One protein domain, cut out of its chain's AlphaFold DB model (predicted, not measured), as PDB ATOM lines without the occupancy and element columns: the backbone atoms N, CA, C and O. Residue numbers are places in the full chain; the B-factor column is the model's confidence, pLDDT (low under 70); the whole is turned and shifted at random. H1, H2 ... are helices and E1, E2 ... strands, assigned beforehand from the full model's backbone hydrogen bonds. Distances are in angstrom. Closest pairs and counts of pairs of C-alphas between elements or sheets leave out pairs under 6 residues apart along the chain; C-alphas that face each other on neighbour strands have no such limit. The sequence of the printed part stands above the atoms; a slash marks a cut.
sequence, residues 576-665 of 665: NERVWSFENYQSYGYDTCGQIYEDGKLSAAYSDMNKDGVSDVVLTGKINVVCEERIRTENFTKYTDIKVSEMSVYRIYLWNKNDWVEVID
ATOM      1  N   ASN A 576     -17.912 -50.708   7.385       80.19
ATOM      2  CA  ASN A 576     -18.256 -50.074   6.138       80.19
ATOM      3  C   ASN A 576     -18.655 -51.153   5.122       80.19
ATOM      4  O   ASN A 576     -17.825 -51.594   4.322       80.19
ATOM      5  N   GLU A 577     -19.919 -51.577   5.160       72.75
ATOM      6  CA  GLU A 577     -20.499 -52.398   4.108       72.75
ATOM      7  C   GLU A 577     -20.616 -51.555   2.837       72.75
ATOM      8  O   GLU A 577     -21.575 -50.831   2.578       72.75
ATOM      9  N   ARG A 578     -19.539 -51.612   2.061       75.94
ATOM     10  CA  ARG A 578     -19.365 -50.901   0.807       75.94
ATOM     11  C   ARG A 578     -20.280 -51.500  -0.251       75.94
ATOM     12  O   ARG A 578     -19.928 -52.484  -0.902       75.94
ATOM     13  N   VAL A 579     -21.433 -50.877  -0.451       74.50
ATOM     14  CA  VAL A 579     -22.369 -51.276  -1.500       74.50
ATOM     15  C   VAL A 579     -22.143 -50.393  -2.718       74.50
ATOM     16  O   VAL A 579     -22.101 -49.161  -2.632       74.50
ATOM     17  N   TRP A 580     -21.976 -51.032  -3.876       75.88
ATOM     18  CA  TRP A 580     -22.031 -50.303  -5.133       75.88
ATOM     19  C   TRP A 580     -23.474 -49.879  -5.400       75.88
ATOM     20  O   TRP A 580     -24.354 -50.735  -5.479       75.88
ATOM     21  N   SER A 581     -23.725 -48.584  -5.565       72.69
ATOM     22  CA  SER A 581     -25.038 -48.098  -5.993       72.69
ATOM     23  C   SER A 581     -24.903 -46.836  -6.833       72.69
ATOM     24  O   SER A 581     -24.013 -46.006  -6.631       72.69
ATOM     25  N   PHE A 582     -25.799 -46.681  -7.804       68.88
ATOM     26  CA  PHE A 582     -25.830 -45.480  -8.633       68.88
ATOM     27  C   PHE A 582     -26.252 -44.254  -7.810       68.88
ATOM     28  O   PHE A 582     -25.778 -43.143  -8.039       68.88
ATOM     29  N   GLU A 583     -27.098 -44.468  -6.805       76.88
ATOM     30  CA  GLU A 583     -27.533 -43.466  -5.841       76.88
ATOM     31  C   GLU A 583     -26.346 -42.911  -5.041       76.88
ATOM     32  O   GLU A 583     -26.250 -41.698  -4.871       76.88
ATOM     33  N   ASN A 584     -25.389 -43.757  -4.638       81.19
ATOM     34  CA  ASN A 584     -24.163 -43.311  -3.968       81.19
ATOM     35  C   ASN A 584     -23.354 -42.359  -4.858       81.19
ATOM     36  O   ASN A 584     -22.896 -41.313  -4.390       81.19
ATOM     37  N   TYR A 585     -23.239 -42.666  -6.154       80.56
ATOM     38  CA  TYR A 585     -22.550 -41.785  -7.093       80.56
ATOM     39  C   TYR A 585     -23.278 -40.447  -7.244       80.56
ATOM     40  O   TYR A 585     -22.645 -39.391  -7.239       80.56
ATOM     41  N   GLN A 586     -24.610 -40.462  -7.319       83.12
ATOM     42  CA  GLN A 586     -25.402 -39.234  -7.389       83.12
ATOM     43  C   GLN A 586     -25.307 -38.387  -6.114       83.12
ATOM     44  O   GLN A 586     -25.210 -37.163  -6.205       83.12
ATOM     45  N   SER A 587     -25.345 -39.016  -4.940       88.25
ATOM     46  CA  SER A 587     -25.352 -38.327  -3.647       88.25
ATOM     47  C   SER A 587     -23.970 -37.854  -3.209       88.25
ATOM     48  O   SER A 587     -23.855 -36.773  -2.631       88.25
ATOM     49  N   TYR A 588     -22.926 -38.640  -3.474       89.88
ATOM     50  CA  TYR A 588     -21.595 -38.431  -2.897       89.88
ATOM     51  C   TYR A 588     -20.474 -38.310  -3.935       89.88
ATOM     52  O   TYR A 588     -19.372 -37.897  -3.580       89.88
ATOM     53  N   GLY A 589     -20.728 -38.639  -5.206       89.06
ATOM     54  CA  GLY A 589     -19.708 -38.661  -6.261       89.06
ATOM     55  C   GLY A 589     -18.832 -39.917  -6.268       89.06
ATOM     56  O   GLY A 589     -17.820 -39.941  -6.968       89.06
ATOM     57  N   TYR A 590     -19.205 -40.950  -5.507       87.69
ATOM     58  CA  TYR A 590     -18.480 -42.216  -5.410       87.69
ATOM     59  C   TYR A 590     -19.429 -43.390  -5.605       87.69
ATOM     60  O   TYR A 590     -20.519 -43.415  -5.048       87.69
ATOM     61  N   ASP A 591     -18.986 -44.382  -6.369       79.44
ATOM     62  CA  ASP A 591     -19.819 -45.523  -6.748       79.44
ATOM     63  C   ASP A 591     -20.045 -46.514  -5.603       79.44
ATOM     64  O   ASP A 591     -20.970 -47.317  -5.644       79.44
ATOM     65  N   THR A 592     -19.170 -46.508  -4.598       80.44
ATOM     66  CA  THR A 592     -19.107 -47.529  -3.555       80.44
ATOM     67  C   THR A 592     -18.952 -46.860  -2.199       80.44
ATOM     68  O   THR A 592     -17.889 -46.326  -1.879       80.44
ATOM     69  N   CYS A 593     -20.027 -46.885  -1.416       86.81
ATOM     70  CA  CYS A 593     -20.099 -46.258  -0.103       86.81
ATOM     71  C   CYS A 593     -20.862 -47.156   0.868       86.81
ATOM     72  O   CYS A 593     -21.700 -47.955   0.451       86.81
ATOM     73  N   GLY A 594     -20.590 -46.982   2.154       87.31
ATOM     74  CA  GLY A 594     -21.370 -47.550   3.244       87.31
ATOM     75  C   GLY A 594     -21.504 -46.554   4.391       87.31
ATOM     76  O   GLY A 594     -20.968 -45.438   4.349       87.31
ATOM     77  N   GLN A 595     -22.276 -46.942   5.398       90.62
ATOM     78  CA  GLN A 595     -22.540 -46.143   6.590       90.62
ATOM     79  C   GLN A 595     -21.955 -46.860   7.803       90.62
ATOM     80  O   GLN A 595     -22.039 -48.075   7.881       90.62
ATOM     81  N   ILE A 596     -21.345 -46.110   8.720       92.94
ATOM     82  CA  ILE A 596     -20.868 -46.615  10.016       92.94
ATOM     83  C   ILE A 596     -21.166 -45.595  11.107       92.94
ATOM     84  O   ILE A 596     -21.227 -44.393  10.832       92.94
ATOM     85  N   TYR A 597     -21.284 -46.025  12.358       94.75
ATOM     86  CA  TYR A 597     -21.369 -45.098  13.486       94.75
ATOM     87  C   TYR A 597     -19.987 -44.529  13.855       94.75
ATOM     88  O   TYR A 597     -18.977 -45.225  13.773       94.75
ATOM     89  N   GLU A 598     -19.930 -43.259  14.281       91.69
ATOM     90  CA  GLU A 598     -18.674 -42.513  14.511       91.69
ATOM     91  C   GLU A 598     -17.746 -43.117  15.578       91.69
ATOM     92  O   GLU A 598     -16.544 -42.899  15.512       91.69
ATOM     93  N   ASP A 599     -18.247 -43.987  16.450       91.81
ATOM     94  CA  ASP A 599     -17.448 -44.762  17.410       91.81
ATOM     95  C   ASP A 599     -17.791 -46.263  17.351       91.81
ATOM     96  O   ASP A 599     -17.720 -46.984  18.350       91.81
ATOM     97  N   GLY A 600     -18.273 -46.728  16.195       92.69
ATOM     98  CA  GLY A 600     -18.779 -48.087  15.996       92.69
ATOM     99  C   GLY A 600     -20.119 -48.377  16.683       92.69
ATOM    100  O   GLY A 600     -20.653 -49.468  16.528       92.69
ATOM    101  N   LYS A 601     -20.687 -47.428  17.441       95.81
ATOM    102  CA  LYS A 601     -21.991 -47.561  18.105       95.81
ATOM    103  C   LYS A 601     -22.699 -46.227  18.329       95.81
ATOM    104  O   LYS A 601     -22.066 -45.172  18.362       95.81
ATOM    105  N   LEU A 602     -24.004 -46.295  18.568       95.81
ATOM    106  CA  LEU A 602     -24.785 -45.206  19.142       95.81
ATOM    107  C   LEU A 602     -24.648 -45.206  20.673       95.81
ATOM    108  O   LEU A 602     -24.481 -46.246  21.307       95.81
ATOM    109  N   SER A 603     -24.720 -44.024  21.274       97.06
ATOM    110  CA  SER A 603     -24.747 -43.824  22.721       97.06
ATOM    111  C   SER A 603     -26.183 -43.819  23.230       97.06
ATOM    112  O   SER A 603     -26.983 -42.984  22.806       97.06
ATOM    113  N   ALA A 604     -26.494 -44.705  24.175       97.38
ATOM    114  CA  ALA A 604     -27.781 -44.719  24.861       97.38
ATOM    115  C   ALA A 604     -27.807 -43.786  26.080       97.38
ATOM    116  O   ALA A 604     -26.919 -43.816  26.939       97.38
ATOM    117  N   ALA A 605     -28.869 -42.994  26.164       97.44
ATOM    118  CA  ALA A 605     -29.287 -42.247  27.339       97.44
ATOM    119  C   ALA A 605     -30.704 -42.671  27.742       97.44
ATOM    120  O   ALA A 605     -31.467 -43.177  26.919       97.44
ATOM    121  N   TYR A 606     -31.044 -42.450  29.014       97.56
ATOM    122  CA  TYR A 606     -32.325 -42.866  29.571       97.56
ATOM    123  C   TYR A 606     -33.005 -41.715  30.298       97.56
ATOM    124  O   TYR A 606     -32.439 -41.140  31.233       97.56
ATOM    125  N   SER A 607     -34.215 -41.375  29.870       95.88
ATOM    126  CA  SER A 607     -34.998 -40.275  30.436       95.88
ATOM    127  C   SER A 607     -36.478 -40.479  30.157       95.88
ATOM    128  O   SER A 607     -36.823 -40.991  29.107       95.88
ATOM    129  N   ASP A 608     -37.339 -40.064  31.080       95.94
ATOM    130  CA  ASP A 608     -38.797 -40.089  30.908       95.94
ATOM    131  C   ASP A 608     -39.231 -38.930  29.990       95.94
ATOM    132  O   ASP A 608     -39.388 -37.784  30.431       95.94
ATOM    133  N   MET A 609     -39.319 -39.203  28.686       95.12
ATOM    134  CA  MET A 609     -39.580 -38.207  27.644       95.12
ATOM    135  C   MET A 609     -41.063 -37.835  27.584       95.12
ATOM    136  O   MET A 609     -41.402 -36.689  27.271       95.12
ATOM    137  N   ASN A 610     -41.948 -38.782  27.898       93.75
ATOM    138  CA  ASN A 610     -43.400 -38.610  27.831       93.75
ATOM    139  C   ASN A 610     -44.049 -38.248  29.192       93.75
ATOM    140  O   ASN A 610     -45.233 -37.901  29.227       93.75
ATOM    141  N   LYS A 611     -43.269 -38.233  30.282       95.50
ATOM    142  CA  LYS A 611     -43.673 -37.951  31.672       95.50
ATOM    143  C   LYS A 611     -44.618 -38.996  32.271       95.50
ATOM    144  O   LYS A 611     -45.474 -38.640  33.089       95.50
ATOM    145  N   ASP A 612     -44.502 -40.257  31.869       94.38
ATOM    146  CA  ASP A 612     -45.303 -41.362  32.406       94.38
ATOM    147  C   ASP A 612     -44.681 -42.038  33.645       94.38
ATOM    148  O   ASP A 612     -45.308 -42.898  34.275       94.38
ATOM    149  N   GLY A 613     -43.492 -41.585  34.053       94.94
ATOM    150  CA  GLY A 613     -42.732 -42.100  35.186       94.94
ATOM    151  C   GLY A 613     -41.791 -43.254  34.839       94.94
ATOM    152  O   GLY A 613     -41.119 -43.757  35.746       94.94
ATOM    153  N   VAL A 614     -41.722 -43.671  33.572       94.94
ATOM    154  CA  VAL A 614     -40.836 -44.727  33.079       94.94
ATOM    155  C   VAL A 614     -39.722 -44.122  32.226       94.94
ATOM    156  O   VAL A 614     -39.918 -43.159  31.498       94.94
ATOM    157  N   SER A 615     -38.497 -44.630  32.362       96.38
ATOM    158  CA  SER A 615     -37.389 -44.179  31.518       96.38
ATOM    159  C   SER A 615     -37.531 -44.694  30.089       96.38
ATOM    160  O   SER A 615     -37.628 -45.901  29.888       96.38
ATOM    161  N   ASP A 616     -37.418 -43.786  29.122       96.19
ATOM    162  CA  ASP A 616     -37.351 -44.092  27.696       96.19
ATOM    163  C   ASP A 616     -35.899 -44.289  27.221       96.19
ATOM    164  O   ASP A 616     -34.964 -43.863  27.908       96.19
ATOM    165  N   VAL A 617     -35.684 -44.899  26.046       96.75
ATOM    166  CA  VAL A 617     -34.343 -45.024  25.438       96.75
ATOM    167  C   VAL A 617     -34.144 -43.936  24.395       96.75
ATOM    168  O   VAL A 617     -34.904 -43.831  23.436       96.75
ATOM    169  N   VAL A 618     -33.066 -43.168  24.540       96.75
ATOM    170  CA  VAL A 618     -32.630 -42.179  23.552       96.75
ATOM    171  C   VAL A 618     -31.271 -42.601  23.006       96.75
ATOM    172  O   VAL A 618     -30.280 -42.596  23.737       96.75
ATOM    173  N   LEU A 619     -31.214 -42.971  21.727       96.94
ATOM    174  CA  LEU A 619     -29.966 -43.302  21.039       96.94
ATOM    175  C   LEU A 619     -29.451 -42.085  20.281       96.94
ATOM    176  O   LEU A 619     -30.151 -41.515  19.445       96.94
ATOM    177  N   THR A 620     -28.208 -41.704  20.563       97.12
ATOM    178  CA  THR A 620     -27.555 -40.538  19.962       97.12
ATOM    179  C   THR A 620     -26.189 -40.900  19.404       97.12
ATOM    180  O   THR A 620     -25.489 -41.750  19.946       97.12
ATOM    181  N   GLY A 621     -25.781 -40.261  18.319       96.44
ATOM    182  CA  GLY A 621     -24.463 -40.481  17.738       96.44
ATOM    183  C   GLY A 621     -24.342 -39.797  16.394       96.44
ATOM    184  O   GLY A 621     -25.138 -38.914  16.067       96.44
ATOM    185  N   LYS A 622     -23.363 -40.220  15.601       96.50
ATOM    186  CA  LYS A 622     -23.257 -39.797  14.209       96.50
ATOM    187  C   LYS A 622     -23.044 -40.988  13.295       96.50
ATOM    188  O   LYS A 622     -22.356 -41.933  13.669       96.50
ATOM    189  N   ILE A 623     -23.626 -40.919  12.106       94.44
ATOM    190  CA  ILE A 623     -23.347 -41.808  10.985       94.44
ATOM    191  C   ILE A 623     -22.327 -41.120  10.088       94.44
ATOM    192  O   ILE A 623     -22.553 -40.008   9.609       94.44
ATOM    193  N   ASN A 624     -21.221 -41.804   9.833       95.94
ATOM    194  CA  ASN A 624     -20.262 -41.444   8.807       95.94
ATOM    195  C   ASN A 624     -20.615 -42.195   7.528       95.94
ATOM    196  O   ASN A 624     -20.708 -43.420   7.540       95.94
ATOM    197  N   VAL A 625     -20.753 -41.468   6.422       93.31
ATOM    198  CA  VAL A 625     -20.756 -42.088   5.095       93.31
ATOM    199  C   VAL A 625     -19.306 -42.212   4.662       93.31
ATOM    200  O   VAL A 625     -18.605 -41.203   4.519       93.31
ATOM    201  N   VAL A 626     -18.853 -43.449   4.488       92.56
ATOM    202  CA  VAL A 626     -17.483 -43.762   4.098       92.56
ATOM    203  C   VAL A 626     -17.506 -44.359   2.703       92.56
ATOM    204  O   VAL A 626     -18.090 -45.417   2.474       92.56
ATOM    205  N   CYS A 627     -16.870 -43.670   1.765       92.25
ATOM    206  CA  CYS A 627     -16.767 -44.111   0.384       92.25
ATOM    207  C   CYS A 627     -15.361 -44.599   0.067       92.25
ATOM    208  O   CYS A 627     -14.375 -44.195   0.688       92.25
ATOM    209  N   GLU A 628     -15.281 -45.463  -0.932       88.94
ATOM    210  CA  GLU A 628     -14.019 -45.946  -1.457       88.94
ATOM    211  C   GLU A 628     -13.457 -44.943  -2.474       88.94
ATOM    212  O   GLU A 628     -13.960 -44.807  -3.591       88.94
ATOM    213  N   GLU A 629     -12.383 -44.245  -2.105       90.06
ATOM    214  CA  GLU A 629     -11.608 -43.458  -3.056       90.06
ATOM    215  C   GLU A 629     -10.601 -44.360  -3.764       90.06
ATOM    216  O   GLU A 629      -9.766 -45.035  -3.149       90.06
ATOM    217  N   ARG A 630     -10.648 -44.344  -5.096       80.00
ATOM    218  CA  ARG A 630      -9.678 -45.055  -5.919       80.00
ATOM    219  C   ARG A 630      -8.500 -44.151  -6.270       80.00
ATOM    220  O   ARG A 630      -8.576 -43.346  -7.197       80.00
ATOM    221  N   ILE A 631      -7.354 -44.391  -5.641       83.69
ATOM    222  CA  ILE A 631      -6.088 -43.746  -5.995       83.69
ATOM    223  C   ILE A 631      -5.387 -44.593  -7.065       83.69
ATOM    224  O   ILE A 631      -4.840 -45.667  -6.791       83.69
ATOM    225  N   ARG A 632      -5.402 -44.114  -8.315       76.12
ATOM    226  CA  ARG A 632      -4.648 -44.729  -9.418       76.12
ATOM    227  C   ARG A 632      -3.206 -44.221  -9.417       76.12
ATOM    228  O   ARG A 632      -2.967 -43.026  -9.548       76.12
ATOM    229  N   THR A 633      -2.251 -45.141  -9.334       81.38
ATOM    230  CA  THR A 633      -0.839 -44.887  -9.662       81.38
ATOM    231  C   THR A 633      -0.483 -45.618 -10.959       81.38
ATOM    232  O   THR A 633      -1.240 -46.484 -11.397       81.38
ATOM    233  N   GLU A 634       0.662 -45.307 -11.576       80.56
ATOM    234  CA  GLU A 634       1.092 -45.954 -12.831       80.56
ATOM    235  C   GLU A 634       1.174 -47.489 -12.731       80.56
ATOM    236  O   GLU A 634       0.966 -48.178 -13.725       80.56
ATOM    237  N   ASN A 635       1.427 -48.029 -11.532       75.81
ATOM    238  CA  ASN A 635       1.722 -49.451 -11.336       75.81
ATOM    239  C   ASN A 635       0.660 -50.219 -10.539       75.81
ATOM    240  O   ASN A 635       0.666 -51.449 -10.556       75.81
ATOM    241  N   PHE A 636      -0.239 -49.538  -9.824       70.12
ATOM    242  CA  PHE A 636      -1.300 -50.198  -9.062       70.12
ATOM    243  C   PHE A 636      -2.469 -49.262  -8.762       70.12
ATOM    244  O   PHE A 636      -2.352 -48.036  -8.717       70.12
ATOM    245  N   THR A 637      -3.613 -49.883  -8.503       66.31
ATOM    246  CA  THR A 637      -4.760 -49.233  -7.884       66.31
ATOM    247  C   THR A 637      -4.686 -49.440  -6.380       66.31
ATOM    248  O   THR A 637      -4.591 -50.581  -5.934       66.31
ATOM    249  N   LYS A 638      -4.773 -48.356  -5.611       81.56
ATOM    250  CA  LYS A 638      -5.026 -48.417  -4.173       81.56
ATOM    251  C   LYS A 638      -6.434 -47.913  -3.891       81.56
ATOM    252  O   LYS A 638      -6.871 -46.937  -4.495       81.56
ATOM    253  N   TYR A 639      -7.096 -48.572  -2.960       78.62
ATOM    254  CA  TYR A 639      -8.379 -48.152  -2.425       78.62
ATOM    255  C   TYR A 639      -8.148 -47.575  -1.032       78.62
ATOM    256  O   TYR A 639      -7.402 -48.154  -0.236       78.62
ATOM    257  N   THR A 640      -8.707 -46.400  -0.767       88.38
ATOM    258  CA  THR A 640      -8.624 -45.729   0.532       88.38
ATOM    259  C   THR A 640     -10.006 -45.293   0.966       88.38
ATOM    260  O   THR A 640     -10.757 -44.740   0.168       88.38
ATOM    261  N   ASP A 641     -10.328 -45.526   2.232       89.31
ATOM    262  CA  ASP A 641     -11.560 -45.014   2.817       89.31
ATOM    263  C   ASP A 641     -11.482 -43.501   2.976       89.31
ATOM    264  O   ASP A 641     -10.525 -42.967   3.545       89.31
ATOM    265  N   ILE A 642     -12.524 -42.826   2.507       93.06
ATOM    266  CA  ILE A 642     -12.724 -41.401   2.726       93.06
ATOM    267  C   ILE A 642     -14.092 -41.168   3.359       93.06
ATOM    268  O   ILE A 642     -15.114 -41.695   2.925       93.06
ATOM    269  N   LYS A 643     -14.122 -40.348   4.406       95.19
ATOM    270  CA  LYS A 643     -15.370 -39.871   5.000       95.19
ATOM    271  C   LYS A 643     -15.905 -38.735   4.132       95.19
ATOM    272  O   LYS A 643     -15.277 -37.681   4.054       95.19
ATOM    273  N   VAL A 644     -17.043 -38.958   3.479       95.44
ATOM    274  CA  VAL A 644     -17.647 -37.991   2.541       95.44
ATOM    275  C   VAL A 644     -18.804 -37.211   3.153       95.44
ATOM    276  O   VAL A 644     -19.121 -36.119   2.691       95.44
ATOM    277  N   SER A 645     -19.438 -37.761   4.189       94.69
ATOM    278  CA  SER A 645     -20.558 -37.131   4.885       94.69
ATOM    279  C   SER A 645     -20.608 -37.571   6.348       94.69
ATOM    280  O   SER A 645     -20.085 -38.624   6.719       94.69
ATOM    281  N   GLU A 646     -21.241 -36.745   7.171       95.94
ATOM    282  CA  GLU A 646     -21.508 -36.975   8.588       95.94
ATOM    283  C   GLU A 646     -22.943 -36.530   8.883       95.94
ATOM    284  O   GLU A 646     -23.338 -35.420   8.518       95.94
ATOM    285  N   MET A 647     -23.725 -37.384   9.539       95.00
ATOM    286  CA  MET A 647     -25.115 -37.108   9.900       95.00
ATOM    287  C   MET A 647     -25.328 -37.416  11.377       95.00
ATOM    288  O   MET A 647     -24.969 -38.498  11.835       95.00
ATOM    289  N   SER A 648     -25.931 -36.499  12.129       95.50
ATOM    290  CA  SER A 648     -26.326 -36.780  13.512       95.50
ATOM    291  C   SER A 648     -27.504 -37.750  13.541       95.50
ATOM    292  O   SER A 648     -28.463 -37.587  12.792       95.50
ATOM    293  N   VAL A 649     -27.445 -38.732  14.435       94.19
ATOM    294  CA  VAL A 649     -28.543 -39.662  14.714       94.19
ATOM    295  C   VAL A 649     -29.133 -39.335  16.071       94.19
ATOM    296  O   VAL A 649     -28.400 -39.151  17.045       94.19
ATOM    297  N   TYR A 650     -30.459 -39.295  16.120       95.19
ATOM    298  CA  TYR A 650     -31.237 -39.107  17.331       95.19
ATOM    299  C   TYR A 650     -32.512 -39.951  17.220       95.19
ATOM    300  O   TYR A 650     -33.396 -39.619  16.440       95.19
ATOM    301  N   ARG A 651     -32.578 -41.077  17.939       94.88
ATOM    302  CA  ARG A 651     -33.739 -41.986  17.941       94.88
ATOM    303  C   ARG A 651     -34.322 -42.075  19.343       94.88
ATOM    304  O   ARG A 651     -33.572 -42.313  20.292       94.88
ATOM    305  N   ILE A 652     -35.635 -41.905  19.473       94.62
ATOM    306  CA  ILE A 652     -36.357 -42.054  20.741       94.62
ATOM    307  C   ILE A 652     -37.222 -43.309  20.668       94.62
ATOM    308  O   ILE A 652     -38.030 -43.463  19.754       94.62
ATOM    309  N   TYR A 653     -37.102 -44.171  21.670       94.25
ATOM    310  CA  TYR A 653     -37.979 -45.316  21.867       94.25
ATOM    311  C   TYR A 653     -38.747 -45.106  23.163       94.25
ATOM    312  O   TYR A 653     -38.138 -45.072  24.230       94.25
ATOM    313  N   LEU A 654     -40.068 -44.959  23.060       93.06
ATOM    314  CA  LEU A 654     -40.941 -44.806  24.219       93.06
ATOM    315  C   LEU A 654     -41.348 -46.170  24.766       93.06
ATOM    316  O   LEU A 654     -41.756 -47.044  23.995       93.06
ATOM    317  N   TRP A 655     -41.298 -46.343  26.084       88.88
ATOM    318  CA  TRP A 655     -41.822 -47.551  26.712       88.88
ATOM    319  C   TRP A 655     -43.350 -47.492  26.792       88.88
ATOM    320  O   TRP A 655     -43.933 -46.615  27.423       88.88
ATOM    321  N   ASN A 656     -44.033 -48.459  26.187       84.81
ATOM    322  CA  ASN A 656     -45.443 -48.734  26.435       84.81
ATOM    323  C   ASN A 656     -45.524 -50.049  27.217       84.81
ATOM    324  O   ASN A 656     -44.707 -50.931  27.002       84.81
ATOM    325  N   LYS A 657     -46.506 -50.220  28.110       73.12
ATOM    326  CA  LYS A 657     -46.596 -51.304  29.120       73.12
ATOM    327  C   LYS A 657     -46.332 -52.743  28.634       73.12
ATOM    328  O   LYS A 657     -46.174 -53.608  29.489       73.12
ATOM    329  N   ASN A 658     -46.308 -52.994  27.325       73.06
ATOM    330  CA  ASN A 658     -45.978 -54.282  26.726       73.06
ATOM    331  C   ASN A 658     -44.935 -54.226  25.582       73.06
ATOM    332  O   ASN A 658     -44.595 -55.294  25.089       73.06
ATOM    333  N   ASP A 659     -44.480 -53.052  25.118       76.25
ATOM    334  CA  ASP A 659     -43.537 -52.942  23.987       76.25
ATOM    335  C   ASP A 659     -42.873 -51.554  23.884       76.25
ATOM    336  O   ASP A 659     -43.408 -50.563  24.387       76.25
ATOM    337  N   TRP A 660     -41.742 -51.461  23.182       80.50
ATOM    338  CA  TRP A 660     -41.109 -50.186  22.833       80.50
ATOM    339  C   TRP A 660     -41.612 -49.676  21.488       80.50
ATOM    340  O   TRP A 660     -41.602 -50.397  20.494       80.50
ATOM    341  N   VAL A 661     -41.998 -48.402  21.434       81.75
ATOM    342  CA  VAL A 661     -42.433 -47.752  20.193       81.75
ATOM    343  C   VAL A 661     -41.390 -46.725  19.780       81.75
ATOM    344  O   VAL A 661     -41.143 -45.764  20.509       81.75
ATOM    345  N   GLU A 662     -40.785 -46.921  18.608       84.69
ATOM    346  CA  GLU A 662     -39.923 -45.906  18.004       84.69
ATOM    347  C   GLU A 662     -40.763 -44.691  17.606       84.69
ATOM    348  O   GLU A 662     -41.731 -44.798  16.848       84.69
ATOM    349  N   VAL A 663     -40.394 -43.527  18.131       83.31
ATOM    350  CA  VAL A 663     -40.946 -42.241  17.722       83.31
ATOM    351  C   VAL A 663     -39.915 -41.611  16.803       83.31
ATOM    352  O   VAL A 663     -38.898 -41.090  17.258       83.31
ATOM    353  N   ILE A 664     -40.161 -41.746  15.500       66.75
ATOM    354  CA  ILE A 664     -39.338 -41.137  14.455       66.75
ATOM    355  C   ILE A 664     -39.569 -39.625  14.513       66.75
ATOM    356  O   ILE A 664     -40.720 -39.186  14.421       66.75
ATOM    357  N   ASP A 665     -38.487 -38.865  14.668       48.97
ATOM    358  CA  ASP A 665     -38.455 -37.408  14.485       48.97
ATOM    359  C   ASP A 665     -37.807 -37.076  13.132       48.97
ATOM    360  O   ASP A 665     -36.740 -37.671  12.831       48.97
TER     361      ASP A 665
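AT A GLANCE: This is residues 576 to 665 of the 665 residues of an uncharacterized protein of Candidatus Yanofskybacteria bacterium RIFCSPHIGHO2_02_FULL_43_22 (UniProt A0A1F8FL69). A long, twisted hairpin of two strands, E3 and E4, runs the length of a rod. E1 and E2 pair with different stretches along one side of E3, E5 folds back along the end of E4, and the short helix H1 crosses one face of the sheet; the hairpin's tip, residues 632 to 637, sticks out at one end. The printed part has 90 residues, with one named helix, H1, followed along the chain by five named strands, and its class is mostly strand; the strands make one branched sheet, in which the neighbour pairs E1 and E3, E2 and E3, E3 and E4, and E4 and E5 are each antiparallel. The whole is only just extended, close to loose, with a radius of gyration of the C-alphas of 18.6 A and spans of 65 by 23 by 18 A.

HOW THE PARTS SIT: H1, residues 582 to 588, is on the sheet at a height of 8.6 A over the sheet, and its O i to N i+4 pairs are each within hydrogen-bond range. It runs across the strands, at 74 degrees on the local plane to E3, residues 616 to 632, and is only just over E3, on which 3 of its 7 C-alphas fall. Its closest C-alphas to E1, residues 592 to 597, are Asn 584 and Cys 593, 6.3 A. E1 is antiparallel to E3, with N 594 and O 626 3.0 A apart. E2, residues 603 to 607, lies on the same side of E3, with N 605 and O 618 2.8 A apart. On the other side is E4, residues 637 to 656, with N 623 and O 647 2.8 A apart. E5, residues 659 to 663, has N 661 and O 654 of E4 2.9 A apart. E2 E3 E4 E5 form a meander, each strand the antiparallel neighbour of the one before.

IN THESE COORDINATES: H1 begins at C-alpha 582 (-25.830, -45.480, -8.633). E3 is 49.5 A long and E4 53.2 A, bending by 55 degrees at residue 646. E5 ends at C-alpha 663 (-40.946, -42.241, 17.722).

THE WHOLE: The farthest C-alphas, Gly 613 and Glu 634, are 65.1 A apart. The printed part has no cut and no long link. Residues 582, 637 and 664 to 665 have pLDDT under 70.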